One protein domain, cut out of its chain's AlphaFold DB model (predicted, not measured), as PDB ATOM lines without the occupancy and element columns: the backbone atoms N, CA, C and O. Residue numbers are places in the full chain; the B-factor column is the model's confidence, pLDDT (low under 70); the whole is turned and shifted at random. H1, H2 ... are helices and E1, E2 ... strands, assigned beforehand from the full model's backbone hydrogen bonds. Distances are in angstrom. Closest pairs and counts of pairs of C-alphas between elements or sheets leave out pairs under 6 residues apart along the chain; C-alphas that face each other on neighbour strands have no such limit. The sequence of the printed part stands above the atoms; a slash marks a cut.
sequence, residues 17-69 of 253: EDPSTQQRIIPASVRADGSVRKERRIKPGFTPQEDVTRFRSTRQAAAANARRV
ATOM      1  N   GLU A  17     114.993 148.788  88.810       92.12
ATOM      2  CA  GLU A  17     114.172 147.814  89.539       92.12
ATOM      3  C   GLU A  17     112.716 148.279  89.587       92.12
ATOM      4  O   GLU A  17     112.413 149.339  90.136       92.12
ATOM      5  N   ASP A  18     111.808 147.483  89.025       90.88
ATOM      6  CA  ASP A  18     110.380 147.797  89.041       90.88
ATOM      7  C   ASP A  18     109.807 147.687  90.465       90.88
ATOM      8  O   ASP A  18     109.884 146.618  91.077       90.88
ATOM      9  N   PRO A  19     109.143 148.728  91.002       86.38
ATOM     10  CA  PRO A  19     108.644 148.716  92.379       86.38
ATOM     11  C   PRO A  19     107.463 147.757  92.592       86.38
ATOM     12  O   PRO A  19     107.205 147.334  93.716       86.38
ATOM     13  N   SER A  20     106.730 147.406  91.532       86.88
ATOM     14  CA  SER A  20     105.579 146.499  91.597       86.88
ATOM     15  C   SER A  20     105.984 145.030  91.459       86.88
ATOM     16  O   SER A  20     105.512 144.187  92.218       86.88
ATOM     17  N   THR A  21     106.857 144.722  90.498       87.75
ATOM     18  CA  THR A  21     107.234 143.347  90.138       87.75
ATOM     19  C   THR A  21     108.570 142.908  90.733       87.75
ATOM     20  O   THR A  21     108.873 141.717  90.690       87.75
ATOM     21  N   GLN A  22     109.366 143.840  91.279       87.12
ATOM     22  CA  GLN A  22     110.737 143.625  91.768       87.12
ATOM     23  C   GLN A  22     111.669 143.027  90.698       87.12
ATOM     24  O   GLN A  22     112.685 142.404  91.007       87.12
ATOM     25  N   GLN A  23     111.319 143.189  89.419       91.06
ATOM     26  CA  GLN A  23     112.117 142.707  88.298       91.06
ATOM     27  C   GLN A  23     113.119 143.776  87.873       91.06
ATOM     28  O   GLN A  23     112.818 144.967  87.867       91.06
ATOM     29  N   ARG A  24     114.317 143.337  87.476       93.81
ATOM     30  CA  ARG A  24     115.316 144.212  86.855       93.81
ATOM     31  C   ARG A  24     114.978 144.367  85.377       93.81
ATOM     32  O   ARG A  24     114.957 143.374  84.641       93.81
ATOM     33  N   ILE A  25     114.721 145.594  84.945       95.19
ATOM     34  CA  ILE A  25     114.340 145.920  83.572       95.19
ATOM     35  C   ILE A  25     115.186 147.065  83.015       95.19
ATOM     36  O   ILE A  25     115.680 147.921  83.743       95.19
ATOM     37  N   ILE A  26     115.343 147.086  81.696       94.94
ATOM     38  CA  ILE A  26     115.737 148.280  80.951       94.94
ATOM     39  C   ILE A  26     114.431 148.957  80.522       94.94
ATOM     40  O   ILE A  26     113.651 148.311  79.807       94.94
ATOM     41  N   PRO A  27     114.170 150.206  80.947       94.75
ATOM     42  CA  PRO A  27     112.917 150.886  80.650       94.75
ATOM     43  C   PRO A  27     112.747 151.124  79.145       94.75
ATOM     44  O   PRO A  27     113.716 151.162  78.379       94.75
ATOM     45  N   ALA A  28     111.496 151.281  78.713       95.69
ATOM     46  CA  ALA A  28     111.191 151.664  77.340       95.69
ATOM     47  C   ALA A  28     111.844 153.015  76.998       95.69
ATOM     48  O   ALA A  28     111.846 153.938  77.812       95.69
ATOM     49  N   SER A  29     112.391 153.141  75.790       95.50
ATOM     50  CA  SER A  29     113.088 154.355  75.346       95.50
ATOM     51  C   SER A  29     112.599 154.819  73.983       95.50
ATOM     52  O   SER A  29     112.160 154.020  73.160       95.50
ATOM     53  N   VAL A  30     112.657 156.119  73.729       96.62
ATOM     54  CA  VAL A  30     112.196 156.714  72.470       96.62
ATOM     55  C   VAL A  30     113.373 156.786  71.497       96.62
ATOM     56  O   VAL A  30     114.473 157.194  71.868       96.62
ATOM     57  N   ARG A  31     113.181 156.339  70.255       96.50
ATOM     58  CA  ARG A  31     114.161 156.509  69.171       96.50
ATOM     59  C   ARG A  31     114.158 157.961  68.676       96.50
ATOM     60  O   ARG A  31     113.232 158.714  68.944       96.50
ATOM     61  N   ALA A  32     115.168 158.337  67.895       96.69
ATOM     62  CA  ALA A  32     115.242 159.674  67.296       96.69
ATOM     63  C   ALA A  32     114.057 159.995  66.357       96.69
ATOM     64  O   ALA A  32     113.697 161.154  66.202       96.69
ATOM     65  N   ASP A  33     113.432 158.973  65.767       96.31
ATOM     66  CA  ASP A  33     112.219 159.078  64.943       96.31
ATOM     67  C   ASP A  33     110.915 159.166  65.770       96.31
ATOM     68  O   ASP A  33     109.829 159.242  65.201       96.31
ATOM     69  N   GLY A  34     110.994 159.129  67.108       96.19
ATOM     70  CA  GLY A  34     109.843 159.114  68.015       96.19
ATOM     71  C   GLY A  34     109.255 157.722  68.287       96.19
ATOM     72  O   GLY A  34     108.404 157.575  69.165       96.19
ATOM     73  N   SER A  35     109.708 156.670  67.596       97.19
ATOM     74  CA  SER A  35     109.216 155.307  67.819       97.19
ATOM     75  C   SER A  35     109.757 154.723  69.125       97.19
ATOM     76  O   SER A  35     110.957 154.771  69.401       97.19
ATOM     77  N   VAL A  36     108.902 154.085  69.921       96.88
ATOM     78  CA  VAL A  36     109.290 153.540  71.230       96.88
ATOM     79  C   VAL A  36     109.941 152.156  71.089       96.88
ATOM     80  O   VAL A  36     109.482 151.272  70.361       96.88
ATOM     81  N   ARG A  37     111.054 151.952  71.790       96.19
ATOM     82  CA  ARG A  37     111.665 150.652  72.065       96.19
ATOM     83  C   ARG A  37     110.988 150.077  73.296       96.19
ATOM     84  O   ARG A  37     110.924 150.736  74.327       96.19
ATOM     85  N   LYS A  38     110.501 148.845  73.187       96.50
ATOM     86  CA  LYS A  38     109.911 148.128  74.319       96.50
ATOM     87  C   LYS A  38     110.923 147.931  75.448       96.50
ATOM     88  O   LYS A  38     112.119 147.784  75.190       96.50
ATOM     89  N   GLU A  39     110.407 147.857  76.668       95.12
ATOM     90  CA  GLU A  39     111.174 147.442  77.837       95.12
ATOM     91  C   GLU A  39     111.823 146.063  77.628       95.12
ATOM     92  O   GLU A  39     111.312 145.202  76.895       95.12
ATOM     93  N   ARG A  40     112.968 145.842  78.274       94.12
ATOM     94  CA  ARG A  40     113.685 144.561  78.226       94.12
ATOM     95  C   ARG A  40     113.932 144.057  79.636       94.12
ATOM     96  O   ARG A  40     114.614 144.710  80.415       94.12
ATOM     97  N   ARG A  41     113.423 142.865  79.938       95.44
ATOM     98  CA  ARG A  41     113.657 142.200  81.224       95.44
ATOM     99  C   ARG A  41     115.049 141.591  81.271       95.44
ATOM    100  O   ARG A  41     115.533 141.056  80.272       95.44
ATOM    101  N   ILE A  42     115.661 141.647  82.444       95.12
ATOM    102  CA  ILE A  42     116.991 141.116  82.712       95.12
ATOM    103  C   ILE A  42     116.852 139.873  83.583       95.12
ATOM    104  O   ILE A  42     115.980 139.789  84.448       95.12
ATOM    105  N   LYS A  43     117.706 138.876  83.344       96.00
ATOM    106  CA  LYS A  43     117.724 137.658  84.156       96.00
ATOM    107  C   LYS A  43     118.108 138.007  85.605       96.00
ATOM    108  O   LYS A  43     119.072 138.751  85.797       96.00
ATOM    109  N   PRO A  44     117.404 137.484  86.629       93.69
ATOM    110  CA  PRO A  44     117.795 137.700  88.020       93.69
ATOM    111  C   PRO A  44     119.248 137.270  88.254       93.69
ATOM    112  O   PRO A  44     119.662 136.210  87.785       93.69
ATOM    113  N   GLY A  45     120.013 138.118  88.945       92.31
ATOM    114  CA  GLY A  45     121.438 137.913  89.227       92.31
ATOM    115  C   GLY A  45     122.406 138.299  88.101       92.31
ATOM    116  O   GLY A  45     123.603 138.360  88.351       92.31
ATOM    117  N   PHE A  46     121.934 138.606  86.884       94.69
ATOM    118  CA  PHE A  46     122.814 139.102  85.821       94.69
ATOM    119  C   PHE A  46     123.182 140.570  86.068       94.69
ATOM    120  O   PHE A  46     122.306 141.434  86.137       94.69
ATOM    121  N   THR A  47     124.476 140.856  86.174       93.50
ATOM    122  CA  THR A  47     125.029 142.211  86.277       93.50
ATOM    123  C   THR A  47     125.937 142.471  85.076       93.50
ATOM    124  O   THR A  47     126.880 141.704  84.874       93.50
ATOM    125  N   PRO A  48     125.667 143.503  84.259       94.62
ATOM    126  CA  PRO A  48     126.524 143.844  83.128       94.62
ATOM    127  C   PRO A  48     127.890 144.345  83.607       94.62
ATOM    128  O   PRO A  48     128.017 144.814  84.736       94.62
ATOM    129  N   GLN A  49     128.891 144.294  82.726       92.94
ATOM    130  CA  GLN A  49     130.280 144.653  83.040       92.94
ATOM    131  C   GLN A  49     130.429 146.065  83.625       92.94
ATOM    132  O   GLN A  49     131.233 146.269  84.528       92.94
ATOM    133  N   GLU A  50     129.634 147.025  83.150       92.94
ATOM    134  CA  GLU A  50     129.649 148.409  83.643       92.94
ATOM    135  C   GLU A  50     129.235 148.531  85.118       92.94
ATOM    136  O   GLU A  50     129.688 149.433  85.818       92.94
ATOM    137  N   ASP A  51     128.416 147.594  85.605       91.31
ATOM    138  CA  ASP A  51     127.954 147.547  86.993       91.31
ATOM    139  C   ASP A  51     128.842 146.646  87.880       91.31
ATOM    140  O   ASP A  51     128.631 146.565  89.094       91.31
ATOM    141  N   VAL A  52     129.834 145.943  87.315       91.69
ATOM    142  CA  VAL A  52     130.736 145.077  88.088       91.69
ATOM    143  C   VAL A  52     131.713 145.947  88.879       91.69
ATOM    144  O   VAL A  52     132.692 146.482  88.361       91.69
ATOM    145  N   THR A  53     131.452 146.091  90.178       87.06
ATOM    146  CA  THR A  53     132.349 146.832  91.074       87.06
ATOM    147  C   THR A  53     133.645 146.061  91.340       87.06
ATOM    148  O   THR A  53     133.636 144.838  91.477       87.06
ATOM    149  N   ARG A  54     134.771 146.777  91.468       89.31
ATOM    150  CA  ARG A  54     136.041 146.188  91.929       89.31
ATOM    151  C   ARG A  54     135.859 145.596  93.328       89.31
ATOM    152  O   ARG A  54     135.219 146.225  94.172       89.31
ATOM    153  N   PHE A  55     136.452 144.428  93.577       91.00
ATOM    154  CA  PHE A  55     136.365 143.763  94.878       91.00
ATOM    155  C   PHE A  55     136.816 144.701  96.004       91.00
ATOM    156  O   PHE A  55     137.912 145.265  95.963       91.00
ATOM    157  N   ARG A  56     135.967 144.865  97.023       90.69
ATOM    158  CA  ARG A  56     136.297 145.580  98.260       90.69
ATOM    159  C   ARG A  56     136.031 144.658  99.434       90.69
ATOM    160  O   ARG A  56     134.950 144.082  99.529       90.69
ATOM    161  N   SER A  57     136.994 144.544 100.347       94.69
ATOM    162  CA  SER A  57     136.798 143.761 101.569       94.69
ATOM    163  C   SER A  57     135.653 144.343 102.402       94.69
ATOM    164  O   SER A  57     135.423 145.556 102.390       94.69
ATOM    165  N   THR A  58     134.962 143.508 103.181       92.25
ATOM    166  CA  THR A  58     133.836 143.935 104.032       92.25
ATOM    167  C   THR A  58     134.202 145.129 104.918       92.25
ATOM    168  O   THR A  58     133.428 146.077 105.042       92.25
ATOM    169  N   ARG A  59     135.425 145.138 105.475       91.75
ATOM    170  CA  ARG A  59     135.957 146.258 106.270       91.75
ATOM    171  C   ARG A  59     136.126 147.529 105.434       91.75
ATOM    172  O   ARG A  59     135.763 148.605 105.900       91.75
ATOM    173  N   GLN A  60     136.667 147.423 104.221       89.00
ATOM    174  CA  GLN A  60     136.881 148.575 103.343       89.00
ATOM    175  C   GLN A  60     135.552 149.146 102.822       89.00
ATOM    176  O   GLN A  60     135.390 150.364 102.786       89.00
ATOM    177  N   ALA A  61     134.583 148.291 102.487       88.50
ATOM    178  CA  ALA A  61     133.236 148.707 102.102       88.50
ATOM    179  C   ALA A  61     132.514 149.423 103.258       88.50
ATOM    180  O   ALA A  61     131.968 150.510 103.066       88.50
ATOM    181  N   ALA A  62     132.585 148.874 104.478       86.81
ATOM    182  CA  ALA A  62     132.028 149.506 105.675       86.81
ATOM    183  C   ALA A  62     132.684 150.864 105.966       86.81
ATOM    184  O   ALA A  62     131.984 151.841 106.228       86.81
ATOM    185  N   ALA A  63     134.013 150.952 105.856       87.56
ATOM    186  CA  ALA A  63     134.743 152.204 106.032       87.56
ATOM    187  C   ALA A  63     134.362 153.252 104.973       87.56
ATOM    188  O   ALA A  63     134.166 154.414 105.318       87.56
ATOM    189  N   ALA A  64     134.217 152.864 103.702       83.19
ATOM    190  CA  ALA A  64     133.806 153.768 102.626       83.19
ATOM    191  C   ALA A  64     132.371 154.287 102.817       83.19
ATOM    192  O   ALA A  64     132.121 155.480 102.641       83.19
ATOM    193  N   ASN A  65     131.447 153.418 103.236       82.81
ATOM    194  CA  ASN A  65     130.076 153.811 103.559       82.81
ATOM    195  C   ASN A  65     130.032 154.746 104.773       82.81
ATOM    196  O   ASN A  65     129.381 155.784 104.716       82.81
ATOM    197  N   ALA A  66     130.791 154.443 105.831       80.38
ATOM    198  CA  ALA A  66     130.897 155.304 107.008       80.38
ATOM    199  C   ALA A  66     131.500 156.679 106.682       80.38
ATOM    200  O   ALA A  66     131.123 157.667 107.295       80.38
ATOM    201  N   ARG A  67     132.405 156.759 105.696       74.25
ATOM    202  CA  ARG A  67     133.002 158.025 105.235       74.25
ATOM    203  C   ARG A  67     132.051 158.867 104.383       74.25
ATOM    204  O   ARG A  67     132.203 160.082 104.346       74.25
ATOM    205  N   ARG A  68     131.105 158.229 103.684       66.31
ATOM    206  CA  ARG A  68     130.049 158.901 102.903       66.31
ATOM    207  C   ARG A  68     128.906 159.417 103.774       66.31
ATOM    208  O   ARG A  68     128.214 160.342 103.363       66.31
ATOM    209  N   VAL A  69     128.706 158.841 104.957       68.50
ATOM    210  CA  VAL A  69     127.783 159.382 105.955       68.50
ATOM    211  C   VAL A  69     128.496 160.523 106.671       68.50
ATOM    212  O   VAL A  69     129.479 160.304 107.376       68.50
TER     213      VAL A  69
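AT A GLANCE: This is residues 17 to 69 of the 253 residues of the protein "Mago-bind domain-containing protein" of Tilletia walkeri (UniProt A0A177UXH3). With little regular structure, the chain makes a long narrow loop that folds back on itself over residues 25 to 41 at one end, and one helix, H1, at the other, with a strung-out stretch between them in which residues 48 to 55 stand free. The printed part has 53 residues, with one named strand, E1, then one named helix, H1; the class is mixed, with 14 residues in named elements. It is extended, with a radius of gyration of the C-alphas of 16.8 A, and elongated, spanning 48 by 24 by 22 A.

HOW THE PARTS SIT: H1, residues 58 to 68, is apart from E1, residues 24 to 26. In H1 every O i to N i+4 pair is within hydrogen-bond range. Residues 57 to 63, of which 58 to 63 belong to H1, stand free. E1 pairs with no named strand, but its residues 25 to 26 pair antiparallel with residues 40 to 41. Residues 29 to 30 pair antiparallel with residues 36 to 37.

IN THESE COORDINATES: H1 is 15.5 A long from C-alpha 58 at (133.836, 143.935, 104.032) to C-alpha 68 at (130.049, 158.901, 102.903). E1 begins at C-alpha 24, (115.316, 144.212, 86.855), and is 7.2 A long.

THE WHOLE: The two C-alphas farthest apart, those of Asp 33 and Arg 59, are 49.4 A apart. The printed part has no cut, and the link from E1 to H1, 31 residues, is long. The mean pLDDT of the printed part is 90.9; residues 68 to 69 are under 70.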